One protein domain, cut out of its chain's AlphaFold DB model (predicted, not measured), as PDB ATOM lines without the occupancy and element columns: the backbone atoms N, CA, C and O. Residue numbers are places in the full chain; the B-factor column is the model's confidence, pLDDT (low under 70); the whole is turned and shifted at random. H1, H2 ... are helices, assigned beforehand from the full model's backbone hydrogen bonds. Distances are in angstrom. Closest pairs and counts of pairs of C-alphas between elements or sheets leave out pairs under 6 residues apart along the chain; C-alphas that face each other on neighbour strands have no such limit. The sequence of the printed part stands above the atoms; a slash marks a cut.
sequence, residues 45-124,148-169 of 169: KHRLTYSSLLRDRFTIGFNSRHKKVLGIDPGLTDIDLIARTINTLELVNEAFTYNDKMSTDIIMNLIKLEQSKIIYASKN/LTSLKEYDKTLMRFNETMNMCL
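What this domain is: This is residues 45 to 124 and 148 to 169 of the 169 residues of the protein "CYFA0S01e04775g1_1" of Cyberlindnera fabianii (UniProt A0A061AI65). Two long helices, H3 and H4, meet near their ends and make a wide V. H1 crosses H4, H5 lies on the other side of the V from H1, and short H2 packs on H5 at the V's open mouth; residues 165 to 169 fold back toward the middle. The printed part has 102 residues with five named helices, in the order H1 H2 H3 H4 H5, and no named strand: all helix, mostly crossed. It is compact, with a radius of gyration of the C-alphas of 13.8 A, and spans 39 by 35 by 21 A.

How they stand to each other: Start at H4, residues 101 to 124. Its residues 101 to 107 alone touch residues 91 to 96 of H3, residues 78 to 97, about perpendicular at 77 degrees; look for the closest C-alphas at Ala 95 and Thr 104, 4.1 A. Further along, residues 111 to 115 of H4 alone touch H1, residues 45 to 59, about perpendicular at 86 degrees, closest at C-alphas Tyr 50 and Ile 111, 5.8 A. H5, residues 149 to 164, is close to H4 but not clearly touching: the closest C-alphas, Lys 117 and Leu 151, are 7.9 A apart. H5 touches H2, residues 62 to 70, with its residues 152 to 159 alone, at a steep tilt of 48 degrees, opposite ways; the closest C-alphas are Val 69 and Lys 156, 5.9 A. H1 and H3 are apart. In H1 to H5 every O i to N i+4 pair is within hydrogen-bond range.

Where its parts are: Find C-alpha 45 at (70.959, 48.612, 137.027), where H1 begins its 21.4 A. H2 runs 11.5 A, H3 27.7 A and H4 34.5 A, from C-alpha 101 at (59.397, 58.845, 150.348). H5 runs 22.0 A to C-alpha 164 at (44.105, 47.098, 147.792).

The domain as a whole: The C-alphas of Ile 79 and Lys 123 are farthest apart, 40.0 A. Residues 125 to 147 are not printed; C-alphas 124 and 148 stand 12.0 A apart across the cut. Of the links printed whole, none is long. The pLDDT is under 70 at residues 74, 120 to 124, 148 to 153 and 169.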
ATOM      1  N   LYS A  45      71.421  49.984 136.788       87.56
ATOM      2  CA  LYS A  45      70.959  48.612 137.027       87.56
ATOM      3  C   LYS A  45      69.458  48.584 137.321       87.56
ATOM      4  O   LYS A  45      68.720  47.871 136.653       87.56
ATOM      5  N   HIS A  46      69.007  49.440 138.236       88.25
ATOM      6  CA  HIS A  46      67.593  49.565 138.590       88.25
ATOM      7  C   HIS A  46      66.742  50.052 137.409       88.25
ATOM      8  O   HIS A  46      65.644  49.544 137.215       88.25
ATOM      9  N   ARG A  47      67.259  50.957 136.563       90.81
ATOM     10  CA  ARG A  47      66.581  51.385 135.323       90.81
ATOM     11  C   ARG A  47      66.321  50.233 134.357       90.81
ATOM     12  O   ARG A  47      65.227  50.138 133.801       90.81
ATOM     13  N   LEU A  48      67.316  49.368 134.151       87.50
ATOM     14  CA  LEU A  48      67.178  48.196 133.283       87.50
ATOM     15  C   LEU A  48      66.154  47.209 133.849       87.50
ATOM     16  O   LEU A  48      65.263  46.783 133.120       87.50
ATOM     17  N   THR A  49      66.231  46.913 135.148       85.88
ATOM     18  CA  THR A  49      65.263  46.038 135.822       85.88
ATOM     19  C   THR A  49      63.845  46.600 135.751       85.88
ATOM     20  O   THR A  49      62.927  45.881 135.375       85.88
ATOM     21  N   TYR A  50      63.668  47.891 136.024       91.19
ATOM     22  CA  TYR A  50      62.377  48.565 135.913       91.19
ATOM     23  C   TYR A  50      61.811  48.500 134.487       91.19
ATOM     24  O   TYR A  50      60.642  48.191 134.293       91.19
ATOM     25  N   SER A  51      62.649  48.718 133.471       89.31
ATOM     26  CA  SER A  51      62.224  48.624 132.069       89.31
ATOM     27  C   SER A  51      61.813  47.199 131.679       89.31
ATOM     28  O   SER A  51      60.855  47.027 130.926       89.31
ATOM     29  N   SER A  52      62.517  46.183 132.192       85.75
ATOM     30  CA  SER A  52      62.146  44.774 132.006       85.75
ATOM     31  C   SER A  52      60.802  44.474 132.663       85.75
ATOM     32  O   SER A  52      59.901  43.974 131.999       85.75
ATOM     33  N   LEU A  53      60.637  44.884 133.925       87.56
ATOM     34  CA  LEU A  53      59.390  44.733 134.667       87.56
ATOM     35  C   LEU A  53      58.216  45.342 133.894       87.56
ATOM     36  O   LEU A  53      57.213  44.674 133.672       87.56
ATOM     37  N   LEU A  54      58.343  46.587 133.427       90.50
ATOM     38  CA  LEU A  54      57.293  47.236 132.639       90.50
ATOM     39  C   LEU A  54      56.945  46.449 131.376       90.50
ATOM     40  O   LEU A  54      55.768  46.292 131.063       90.50
ATOM     41  N   ARG A  55      57.944  45.942 130.646       87.12
ATOM     42  CA  ARG A  55      57.703  45.139 129.442       87.12
ATOM     43  C   ARG A  55      56.860  43.912 129.767       87.12
ATOM     44  O   ARG A  55      55.871  43.664 129.080       87.12
ATOM     45  N   ASP A  56      57.214  43.191 130.823       81.75
ATOM     46  CA  ASP A  56      56.507  41.979 131.236       81.75
ATOM     47  C   ASP A  56      55.076  42.298 131.685       81.75
ATOM     48  O   ASP A  56      54.129  41.621 131.280       81.75
ATOM     49  N   ARG A  57      54.891  43.385 132.448       83.00
ATOM     50  CA  ARG A  57      53.575  43.817 132.949       83.00
ATOM     51  C   ARG A  57      52.645  44.359 131.863       83.00
ATOM     52  O   ARG A  57      51.431  44.242 132.008       83.00
ATOM     53  N   PHE A  58      53.185  44.918 130.783       85.25
ATOM     54  CA  PHE A  58      52.393  45.354 129.628       85.25
ATOM     55  C   PHE A  58      52.179  44.244 128.589       85.25
ATOM     56  O   PHE A  58      51.262  44.344 127.781       85.25
ATOM     57  N   THR A  59      52.993  43.184 128.613       81.56
ATOM     58  CA  THR A  59      52.860  42.031 127.706       81.56
ATOM     59  C   THR A  59      51.886  40.993 128.258       81.56
ATOM     60  O   THR A  59      51.009  40.515 127.543       81.56
ATOM     61  N   ILE A  60      52.014  40.636 129.538       77.88
ATOM     62  CA  ILE A  60      51.099  39.707 130.205       77.88
ATOM     63  C   ILE A  60      50.056  40.549 130.929       77.88
ATOM     64  O   ILE A  60      50.391  41.130 131.949       77.88
ATOM     65  N   GLY A  61      48.812  40.612 130.448       78.50
ATOM     66  CA  GLY A  61      47.760  41.443 131.052       78.50
ATOM     67  C   GLY A  61      47.504  41.159 132.542       78.50
ATOM     68  O   GLY A  61      47.710  40.040 133.021       78.50
ATOM     69  N   PHE A  62      47.035  42.174 133.281       84.81
ATOM     70  CA  PHE A  62      46.786  42.084 134.728       84.81
ATOM     71  C   PHE A  62      45.868  40.911 135.088       84.81
ATOM     72  O   PHE A  62      46.255  40.093 135.918       84.81
ATOM     73  N   ASN A  63      44.723  40.765 134.408       84.75
ATOM     74  CA  ASN A  63      43.766  39.689 134.692       84.75
ATOM     75  C   ASN A  63      44.408  38.298 134.573       84.75
ATOM     76  O   ASN A  63      44.212  37.431 135.425       84.75
ATOM     77  N   SER A  64      45.267  38.102 133.568       83.56
ATOM     78  CA  SER A  64      46.014  36.855 133.399       83.56
ATOM     79  C   SER A  64      47.019  36.617 134.525       83.56
ATOM     80  O   SER A  64      47.155  35.484 134.985       83.56
ATOM     81  N   ARG A  65      47.735  37.654 134.984       83.06
ATOM     82  CA  ARG A  65      48.668  37.528 136.119       83.06
ATOM     83  C   ARG A  65      47.921  37.247 137.414       83.06
ATOM     84  O   ARG A  65      48.321  36.367 138.161       83.06
ATOM     85  N   HIS A  66      46.830  37.958 137.654       85.06
ATOM     86  CA  HIS A  66      45.988  37.807 138.829       85.06
ATOM     87  C   HIS A  66      45.436  36.385 138.952       85.06
ATOM     88  O   HIS A  66      45.651  35.725 139.967       85.06
ATOM     89  N   LYS A  67      44.848  35.860 137.871       83.25
ATOM     90  CA  LYS A  67      44.374  34.474 137.812       83.25
ATOM     91  C   LYS A  67      45.492  33.466 138.063       83.25
ATOM     92  O   LYS A  67      45.293  32.510 138.799       83.25
ATOM     93  N   LYS A  68      46.688  33.695 137.514       80.75
ATOM     94  CA  LYS A  68      47.849  32.814 137.727       80.75
ATOM     95  C   LYS A  68      48.410  32.867 139.151       80.75
ATOM     96  O   LYS A  68      48.832  31.842 139.671       80.75
ATOM     97  N   VAL A  69      48.466  34.050 139.761       81.56
ATOM     98  CA  VAL A  69      49.128  34.275 141.057       81.56
ATOM     99  C   VAL A  69      48.187  33.985 142.224       81.56
ATOM    100  O   VAL A  69      48.586  33.332 143.187       81.56
ATOM    101  N   LEU A  70      46.944  34.463 142.140       82.06
ATOM    102  CA  LEU A  70      45.949  34.347 143.205       82.06
ATOM    103  C   LEU A  70      44.934  33.225 142.969       82.06
ATOM    104  O   LEU A  70      44.252  32.842 143.913       82.06
ATOM    105  N   GLY A  71      44.831  32.679 141.752       80.56
ATOM    106  CA  GLY A  71      43.821  31.665 141.422       80.56
ATOM    107  C   GLY A  71      42.403  32.226 141.286       80.56
ATOM    108  O   GLY A  71      41.454  31.460 141.170       80.56
ATOM    109  N   ILE A  72      42.251  33.551 141.306       79.69
ATOM    110  CA  ILE A  72      40.965  34.251 141.264       79.69
ATOM    111  C   ILE A  72      40.806  34.865 139.877       79.69
ATOM    112  O   ILE A  72      41.736  35.510 139.390       79.69
ATOM    113  N   ASP A  73      39.648  34.689 139.241       77.00
ATOM    114  CA  ASP A  73      39.343  35.363 137.979       77.00
ATOM    115  C   ASP A  73      38.869  36.794 138.272       77.00
ATOM    116  O   ASP A  73      37.793  36.971 138.851       77.00
ATOM    117  N   PRO A  74      39.666  37.829 137.964       67.56
ATOM    118  CA  PRO A  74      39.226  39.193 138.184       67.56
ATOM    119  C   PRO A  74      38.279  39.575 137.046       67.56
ATOM    120  O   PRO A  74      38.698  39.757 135.905       67.56
ATOM    121  N   GLY A  75      36.997  39.748 137.358       75.12
ATOM    122  CA  GLY A  75      35.988  40.276 136.430       75.12
ATOM    123  C   GLY A  75      36.175  41.761 136.081       75.12
ATOM    124  O   GLY A  75      35.184  42.459 135.899       75.12
ATOM    125  N   LEU A  76      37.416  42.266 136.049       85.62
ATOM    126  CA  LEU A  76      37.708  43.662 135.728       85.62
ATOM    127  C   LEU A  76      37.504  43.915 134.241       85.62
ATOM    128  O   LEU A  76      38.040  43.187 133.399       85.62
ATOM    129  N   THR A  77      36.780  44.989 133.945       89.00
ATOM    130  CA  THR A  77      36.586  45.465 132.578       89.00
ATOM    131  C   THR A  77      37.847  46.158 132.060       89.00
ATOM    132  O   THR A  77      38.713  46.581 132.832       89.00
ATOM    133  N   ASP A  78      37.948  46.338 130.742       85.19
ATOM    134  CA  ASP A  78      39.054  47.096 130.140       85.19
ATOM    135  C   ASP A  78      39.144  48.528 130.688       85.19
ATOM    136  O   ASP A  78      40.241  49.052 130.890       85.19
ATOM    137  N   ILE A  79      37.999  49.149 130.988       87.44
ATOM    138  CA  ILE A  79      37.934  50.496 131.567       87.44
ATOM    139  C   ILE A  79      38.565  50.505 132.965       87.44
ATOM    140  O   ILE A  79      39.379  51.385 133.256       87.44
ATOM    141  N   ASP A  80      38.259  49.506 133.796       89.12
ATOM    142  CA  ASP A  80      38.840  49.380 135.138       89.12
ATOM    143  C   ASP A  80      40.352  49.165 135.070       89.12
ATOM    144  O   ASP A  80      41.108  49.760 135.837       89.12
ATOM    145  N   LEU A  81      40.815  48.349 134.120       88.31
ATOM    146  CA  LEU A  81      42.241  48.108 133.901       88.31
ATOM    147  C   LEU A  81      42.982  49.390 133.519       88.31
ATOM    148  O   LEU A  81      44.065  49.661 134.045       88.31
ATOM    149  N   ILE A  82      42.405  50.204 132.636       88.88
ATOM    150  CA  ILE A  82      42.990  51.491 132.244       88.88
ATOM    151  C   ILE A  82      43.015  52.443 133.439       88.88
ATOM    152  O   ILE A  82      44.060  53.037 133.709       88.88
ATOM    153  N   ALA A  83      41.912  52.552 134.185       88.94
ATOM    154  CA  ALA A  83      41.830  53.400 135.371       88.94
ATOM    155  C   ALA A  83      42.883  53.008 136.424       88.94
ATOM    156  O   ALA A  83      43.657  53.851 136.876       88.94
ATOM    157  N   ARG A  84      43.010  51.713 136.736       90.38
ATOM    158  CA  ARG A  84      44.034  51.198 137.663       90.38
ATOM    159  C   ARG A  84      45.461  51.410 137.155       90.38
ATOM    160  O   ARG A  84      46.379  51.667 137.937       90.38
ATOM    161  N   THR A  85      45.675  51.344 135.842       90.00
ATOM    162  CA  THR A  85      46.986  51.624 135.240       90.00
ATOM    163  C   THR A  85      47.332  53.117 135.298       90.00
ATOM    164  O   THR A  85      48.495  53.454 135.519       90.00
ATOM    165  N   ILE A  86      46.348  54.016 135.171       90.62
ATOM    166  CA  ILE A  86      46.533  55.456 135.416       90.62
ATOM    167  C   ILE A  86      46.908  55.696 136.882       90.62
ATOM    168  O   ILE A  86      47.918  56.345 137.129       90.62
ATOM    169  N   ASN A  87      46.187  55.109 137.843       89.81
ATOM    170  CA  ASN A  87      46.515  55.234 139.273       89.81
ATOM    171  C   ASN A  87      47.946  54.764 139.569       89.81
ATOM    172  O   ASN A  87      48.706  55.401 140.292       89.81
ATOM    173  N   THR A  88      48.347  53.659 138.938       90.94
ATOM    174  CA  THR A  88      49.717  53.145 139.029       90.94
ATOM    175  C   THR A  88      50.738  54.150 138.489       90.94
ATOM    176  O   THR A  88      51.814  54.321 139.059       90.94
ATOM    177  N   LEU A  89      50.424  54.811 137.372       91.00
ATOM    178  CA  LEU A  89      51.288  55.831 136.783       91.00
ATOM    179  C   LEU A  89      51.415  57.051 137.701       91.00
ATOM    180  O   LEU A  89      52.510  57.601 137.804       91.00
ATOM    181  N   GLU A  90      50.329  57.450 138.368       89.06
ATOM    182  CA  GLU A  90      50.338  58.529 139.360       89.06
ATOM    183  C   GLU A  90      51.269  58.191 140.531       89.06
ATOM    184  O   GLU A  90      52.173  58.979 140.802       89.06
ATOM    185  N   LEU A  91      51.171  56.985 141.107       88.50
ATOM    186  CA  LEU A  91      52.076  56.537 142.176       88.50
ATOM    187  C   LEU A  91      53.553  56.570 141.744       88.50
ATOM    188  O   LEU A  91      54.425  57.045 142.469       88.50
ATOM    189  N   VAL A  92      53.868  56.067 140.545       89.25
ATOM    190  CA  VAL A  92      55.250  56.091 140.029       89.25
ATOM    191  C   VAL A  92      55.729  57.527 139.805       89.25
ATOM    192  O   VAL A  92      56.901  57.840 140.024       89.25
ATOM    193  N   ASN A  93      54.839  58.415 139.370       89.19
ATOM    194  CA  ASN A  93      55.153  59.825 139.203       89.19
ATOM    195  C   ASN A  93      55.396  60.514 140.559       89.19
ATOM    196  O   ASN A  93      56.338  61.294 140.676       89.19
ATOM    197  N   GLU A  94      54.627  60.182 141.598       86.62
ATOM    198  CA  GLU A  94      54.864  60.633 142.977       86.62
ATOM    199  C   GLU A  94      56.213  60.154 143.515       86.62
ATOM    200  O   GLU A  94      57.004  60.956 144.023       86.62
ATOM    201  N   ALA A  95      56.531  58.878 143.291       87.75
ATOM    202  CA  ALA A  95      57.784  58.264 143.709       87.75
ATOM    203  C   ALA A  95      59.029  58.939 143.115       87.75
ATOM    204  O   ALA A  95      60.062  59.010 143.781       87.75
ATOM    205  N   PHE A  96      58.970  59.377 141.856       84.38
ATOM    206  CA  PHE A  96      60.167  59.755 141.099       84.38
ATOM    207  C   PHE A  96      60.246  61.225 140.688       84.38
ATOM    208  O   PHE A  96      61.347  61.729 140.474       84.38
ATOM    209  N   THR A  97      59.113  61.919 140.588       82.56
ATOM    210  CA  THR A  97      59.071  63.345 140.238       82.56
ATOM    211  C   THR A  97      58.925  64.209 141.486       82.56
ATOM    212  O   THR A  97      59.585  65.242 141.594       82.56
ATOM    213  N   TYR A  98      58.090  63.786 142.439       78.62
ATOM    214  CA  TYR A  98      57.828  64.540 143.671       78.62
ATOM    215  C   TYR A  98      58.669  64.073 144.866       78.62
ATOM    216  O   TYR A  98      58.631  64.711 145.913       78.62
ATOM    217  N   ASN A  99      59.478  63.019 144.691       79.19
ATOM    218  CA  ASN A  99      60.302  62.406 145.739       79.19
ATOM    219  C   ASN A  99      59.488  62.035 146.992       79.19
ATOM    220  O   ASN A  99      59.981  62.174 148.114       79.19
ATOM    221  N   ASP A 100      58.242  61.582 146.809       87.69
ATOM    222  CA  ASP A 100      57.448  61.074 147.923       87.69
ATOM    223  C   ASP A 100      58.103  59.809 148.484       87.69
ATOM    224  O   ASP A 100      58.184  58.781 147.811       87.69
ATOM    225  N   LYS A 101      58.572  59.888 149.731       85.44
ATOM    226  CA  LYS A 101      59.397  58.845 150.348       85.44
ATOM    227  C   LYS A 101      58.694  57.487 150.361       85.44
ATOM    228  O   LYS A 101      59.321  56.478 150.047       85.44
ATOM    229  N   MET A 102      57.407  57.463 150.704       86.25
ATOM    230  CA  MET A 102      56.632  56.224 150.785       86.25
ATOM    231  C   MET A 102      56.509  55.565 149.409       86.25
ATOM    232  O   MET A 102      56.805  54.379 149.256       86.25
ATOM    233  N   SER A 103      56.141  56.343 148.394       85.06
ATOM    234  CA  SER A 103      56.014  55.878 147.015       85.06
ATOM    235  C   SER A 103      57.364  55.439 146.445       85.06
ATOM    236  O   SER A 103      57.456  54.381 145.818       85.06
ATOM    237  N   THR A 104      58.442  56.186 146.715       86.19
ATOM    238  CA  THR A 104      59.807  55.789 146.342       86.19
ATOM    239  C   THR A 104      60.168  54.437 146.949       86.19
ATOM    240  O   THR A 104      60.655  53.566 146.226       86.19
ATOM    241  N   ASP A 105      59.912  54.228 148.241       83.19
ATOM    242  CA  ASP A 105      60.232  52.972 148.922       83.19
ATOM    243  C   ASP A 105      59.451  51.793 148.324       83.19
ATOM    244  O   ASP A 105      60.045  50.747 148.042       83.19
ATOM    245  N   ILE A 106      58.155  51.967 148.038       83.25
ATOM    246  CA  ILE A 106      57.318  50.947 147.382       83.25
ATOM    247  C   ILE A 106      57.911  50.550 146.023       83.25
ATOM    248  O   ILE A 106      58.194  49.369 145.785       83.25
ATOM    249  N   ILE A 107      58.154  51.521 145.135       84.88
ATOM    250  CA  ILE A 107      58.627  51.234 143.774       84.88
ATOM    251  C   ILE A 107      60.062  50.686 143.783       84.88
ATOM    252  O   ILE A 107      60.383  49.749 143.046       84.88
ATOM    253  N   MET A 108      60.943  51.215 144.633       84.81
ATOM    254  CA  MET A 108      62.324  50.738 144.719       84.81
ATOM    255  C   MET A 108      62.422  49.331 145.307       84.81
ATOM    256  O   MET A 108      63.275  48.556 144.863       84.81
ATOM    257  N   ASN A 109      61.564  48.969 146.263       81.81
ATOM    258  CA  ASN A 109      61.501  47.605 146.789       81.81
ATOM    259  C   ASN A 109      61.048  46.612 145.713       81.81
ATOM    260  O   ASN A 109      61.669  45.556 145.569       81.81
ATOM    261  N   LEU A 110      60.059  46.985 144.896       82.19
ATOM    262  CA  LEU A 110      59.620  46.183 143.755       82.19
ATOM    263  C   LEU A 110      60.761  45.941 142.752       82.19
ATOM    264  O   LEU A 110      61.022  44.802 142.366       82.19
ATOM    265  N   ILE A 111      61.497  46.994 142.376       84.69
ATOM    266  CA  ILE A 111      62.639  46.881 141.453       84.69
ATOM    267  C   ILE A 111      63.738  45.986 142.037       84.69
ATOM    268  O   ILE A 111      64.284  45.132 141.337       84.69
ATOM    269  N   LYS A 112      64.086  46.172 143.316       80.19
ATOM    270  CA  LYS A 112      65.113  45.360 143.985       80.19
ATOM    271  C   LYS A 112      64.728  43.887 144.008       80.19
ATOM    272  O   LYS A 112      65.588  43.042 143.767       80.19
ATOM    273  N   LEU A 113      63.460  43.574 144.261       75.75
ATOM    274  CA  LEU A 113      63.008  42.193 144.242       75.75
ATOM    275  C   LEU A 113      63.074  41.591 142.841       75.75
ATOM    276  O   LEU A 113      63.581  40.483 142.690       75.75
ATOM    277  N   GLU A 114      62.587  42.304 141.828       79.69
ATOM    278  CA  GLU A 114      62.627  41.808 140.451       79.69
ATOM    279  C   GLU A 114      64.070  41.503 140.028       79.69
ATOM    280  O   GLU A 114      64.378  40.473 139.432       79.69
ATOM    281  N   GLN A 115      65.008  42.345 140.459       77.69
ATOM    282  CA  GLN A 115      66.427  42.091 140.273       77.69
ATOM    283  C   GLN A 115      66.895  40.805 140.977       77.69
ATOM    284  O   GLN A 115      67.674  40.044 140.402       77.69
ATOM    285  N   SER A 116      66.447  40.556 142.209       74.88
ATOM    286  CA  SER A 116      66.751  39.323 142.943       74.88
ATOM    287  C   SER A 116      66.186  38.085 142.243       74.88
ATOM    288  O   SER A 116      66.896  37.085 142.146       74.88
ATOM    289  N   LYS A 117      64.972  38.161 141.678       73.81
ATOM    290  CA  LYS A 117      64.380  37.078 140.872       73.81
ATOM    291  C   LYS A 117      65.226  36.752 139.646       73.81
ATOM    292  O   LYS A 117      65.538  35.586 139.417       73.81
ATOM    293  N   ILE A 118      65.660  37.772 138.902       72.31
ATOM    294  CA  ILE A 118      66.535  37.602 137.731       72.31
ATOM    295  C   ILE A 118      67.859  36.933 138.132       72.31
ATOM    296  O   ILE A 118      68.321  36.010 137.461       72.31
ATOM    297  N   ILE A 119      68.470  37.366 139.241       70.00
ATOM    298  CA  ILE A 119      69.721  36.778 139.751       70.00
ATOM    299  C   ILE A 119      69.512  35.315 140.156       70.00
ATOM    300  O   ILE A 119      70.337  34.468 139.811       70.00
ATOM    301  N   TYR A 120      68.426  35.014 140.869       68.69
ATOM    302  CA  TYR A 120      68.082  33.653 141.273       68.69
ATOM    303  C   TYR A 120      67.876  32.744 140.055       68.69
ATOM    304  O   TYR A 120      68.483  31.676 139.977       68.69
ATOM    305  N   ALA A 121      67.102  33.190 139.062       66.38
ATOM    306  CA  ALA A 121      66.889  32.447 137.823       66.38
ATOM    307  C   ALA A 121      68.213  32.181 137.087       66.38
ATOM    308  O   ALA A 121      68.495  31.046 136.716       66.38
ATOM    309  N   SER A 122      69.073  33.194 136.955       63.34
ATOM    310  CA  SER A 122      70.371  33.061 136.282       63.34
ATOM    311  C   SER A 122      71.324  32.084 136.986       63.34
ATOM    312  O   SER A 122      72.034  31.331 136.318       63.34
ATOM    313  N   LYS A 123      71.336  32.055 138.327       63.72
ATOM    314  CA  LYS A 123      72.157  31.109 139.102       63.72
ATOM    315  C   LYS A 123      71.697  29.660 138.926       63.72
ATOM    316  O   LYS A 123      72.544  28.776 138.828       63.72
ATOM    317  N   ASN A 124      70.386  29.436 138.845       61.91
ATOM    318  CA  ASN A 124      69.787  28.104 138.716       61.91
ATOM    319  C   ASN A 124      69.677  27.609 137.256       61.91
ATOM    320  O   ASN A 124      69.457  26.427 137.027       61.91
ATOM    321  N   LEU A 148      61.617  29.370 147.055       43.16
ATOM    322  CA  LEU A 148      60.463  29.544 146.138       43.16
ATOM    323  C   LEU A 148      59.151  29.931 146.842       43.16
ATOM    324  O   LEU A 148      58.363  30.702 146.290       43.16
ATOM    325  N   THR A 149      58.930  29.460 148.072       45.84
ATOM    326  CA  THR A 149      57.790  29.861 148.914       45.84
ATOM    327  C   THR A 149      57.815  31.361 149.189       45.84
ATOM    328  O   THR A 149      56.782  32.013 149.096       45.84
ATOM    329  N   SER A 150      58.995  31.940 149.423       62.56
ATOM    330  CA  SER A 150      59.155  33.382 149.640       62.56
ATOM    331  C   SER A 150      58.818  34.211 148.397       62.56
ATOM    332  O   SER A 150      58.137  35.224 148.516       62.56
ATOM    333  N   LEU A 151      59.232  33.781 147.199       64.94
ATOM    334  CA  LEU A 151      58.946  34.501 145.952       64.94
ATOM    335  C   LEU A 151      57.474  34.397 145.550       64.94
ATOM    336  O   LEU A 151      56.877  35.404 145.174       64.94
ATOM    337  N   LYS A 152      56.879  33.203 145.667       69.31
ATOM    338  CA  LYS A 152      55.456  32.984 145.380       69.31
ATOM    339  C   LYS A 152      54.567  33.740 146.364       69.31
ATOM    340  O   LYS A 152      53.620  34.397 145.940       69.31
ATOM    341  N   GLU A 153      54.866  33.674 147.662       69.12
ATOM    342  CA  GLU A 153      54.102  34.421 148.664       69.12
ATOM    343  C   GLU A 153      54.327  35.924 148.570       69.12
ATOM    344  O   GLU A 153      53.386  36.691 148.773       69.12
ATOM    345  N   TYR A 154      55.515  36.369 148.160       71.00
ATOM    346  CA  TYR A 154      55.700  37.771 147.819       71.00
ATOM    347  C   TYR A 154      54.847  38.166 146.614       71.00
ATOM    348  O   TYR A 154      54.163  39.175 146.686       71.00
ATOM    349  N   ASP A 155      54.838  37.398 145.518       74.94
ATOM    350  CA  ASP A 155      54.026  37.733 144.338       74.94
ATOM    351  C   ASP A 155      52.534  37.780 144.658       74.94
ATOM    352  O   ASP A 155      51.834  38.679 144.191       74.94
ATOM    353  N   LYS A 156      52.053  36.872 145.512       80.31
ATOM    354  CA  LYS A 156      50.693  36.930 146.054       80.31
ATOM    355  C   LYS A 156      50.469  38.179 146.901       80.31
ATOM    356  O   LYS A 156      49.463  38.856 146.719       80.31
ATOM    357  N   THR A 157      51.395  38.500 147.803       76.12
ATOM    358  CA  THR A 157      51.316  39.686 148.670       76.12
ATOM    359  C   THR A 157      51.319  40.971 147.847       76.12
ATOM    360  O   THR A 157      50.492  41.846 148.077       76.12
ATOM    361  N   LEU A 158      52.187  41.061 146.840       78.69
ATOM    362  CA  LEU A 158      52.260  42.173 145.902       78.69
ATOM    363  C   LEU A 158      50.978  42.281 145.074       78.69
ATOM    364  O   LEU A 158      50.463  43.380 144.909       78.69
ATOM    365  N   MET A 159      50.438  41.163 144.578       84.75
ATOM    366  CA  MET A 159      49.177  41.182 143.834       84.75
ATOM    367  C   MET A 159      48.023  41.676 144.716       84.75
ATOM    368  O   MET A 159      47.285  42.559 144.297       84.75
ATOM    369  N   ARG A 160      47.927  41.202 145.965       82.62
ATOM    370  CA  ARG A 160      46.926  41.668 146.943       82.62
ATOM    371  C   ARG A 160      47.108  43.136 147.325       82.62
ATOM    372  O   ARG A 160      46.135  43.866 147.500       82.62
ATOM    373  N   PHE A 161      48.355  43.587 147.444       79.38
ATOM    374  CA  PHE A 161      48.669  44.994 147.664       79.38
ATOM    375  C   PHE A 161      48.212  45.845 146.474       79.38
ATOM    376  O   PHE A 161      47.548  46.859 146.667       79.38
ATOM    377  N   ASN A 162      48.482  45.398 145.244       82.44
ATOM    378  CA  ASN A 162      48.018  46.070 144.034       82.44
ATOM    379  C   ASN A 162      46.488  46.133 143.978       82.44
ATOM    380  O   ASN A 162      45.948  47.170 143.614       82.44
ATOM    381  N   GLU A 163      45.781  45.074 144.378       83.62
ATOM    382  CA  GLU A 163      44.319  45.108 144.494       83.62
ATOM    383  C   GLU A 163      43.845  46.144 145.517       83.62
ATOM    384  O   GLU A 163      42.988  46.963 145.194       83.62
ATOM    385  N   THR A 164      44.444  46.153 146.711       81.94
ATOM    386  CA  THR A 164      44.105  47.098 147.792       81.94
ATOM    387  C   THR A 164      44.315  48.549 147.355       81.94
ATOM    388  O   THR A 164      43.522  49.427 147.683       81.94
ATOM    389  N   MET A 165      45.364  48.794 146.568       76.62
ATOM    390  CA  MET A 165      45.732  50.118 146.064       76.62
ATOM    391  C   MET A 165      45.097  50.459 144.707       76.62
ATOM    392  O   MET A 165      45.398  51.511 144.148       76.62
ATOM    393  N   ASN A 166      44.243  49.593 144.143       81.81
ATOM    394  CA  ASN A 166      43.683  49.745 142.793       81.81
ATOM    395  C   ASN A 166      44.756  50.020 141.716       81.81
ATOM    396  O   ASN A 166      44.622  50.928 140.894       81.81
ATOM    397  N   MET A 167      45.819  49.217 141.721       81.19
ATOM    398  CA  MET A 167      46.954  49.284 140.799       81.19
ATOM    399  C   MET A 167      47.046  48.060 139.882       81.19
ATOM    400  O   MET A 167      46.500  46.995 140.169       81.19
ATOM    401  N   CYS A 168      47.805  48.199 138.792       79.44
ATOM    402  CA  CYS A 168      48.067  47.142 137.809       79.44
ATOM    403  C   CYS A 168      49.554  46.751 137.696       79.44
ATOM    404  O   CYS A 168      49.974  46.263 136.640       79.44
ATOM    405  N   LEU A 169      50.347  46.935 138.764       65.62
ATOM    406  CA  LEU A 169      51.754  46.500 138.811       65.62
ATOM    407  C   LEU A 169      51.944  44.985 138.745       65.62
ATOM    408  O   LEU A 169      51.003  44.156 138.814       65.62
TER     409      LEU A 169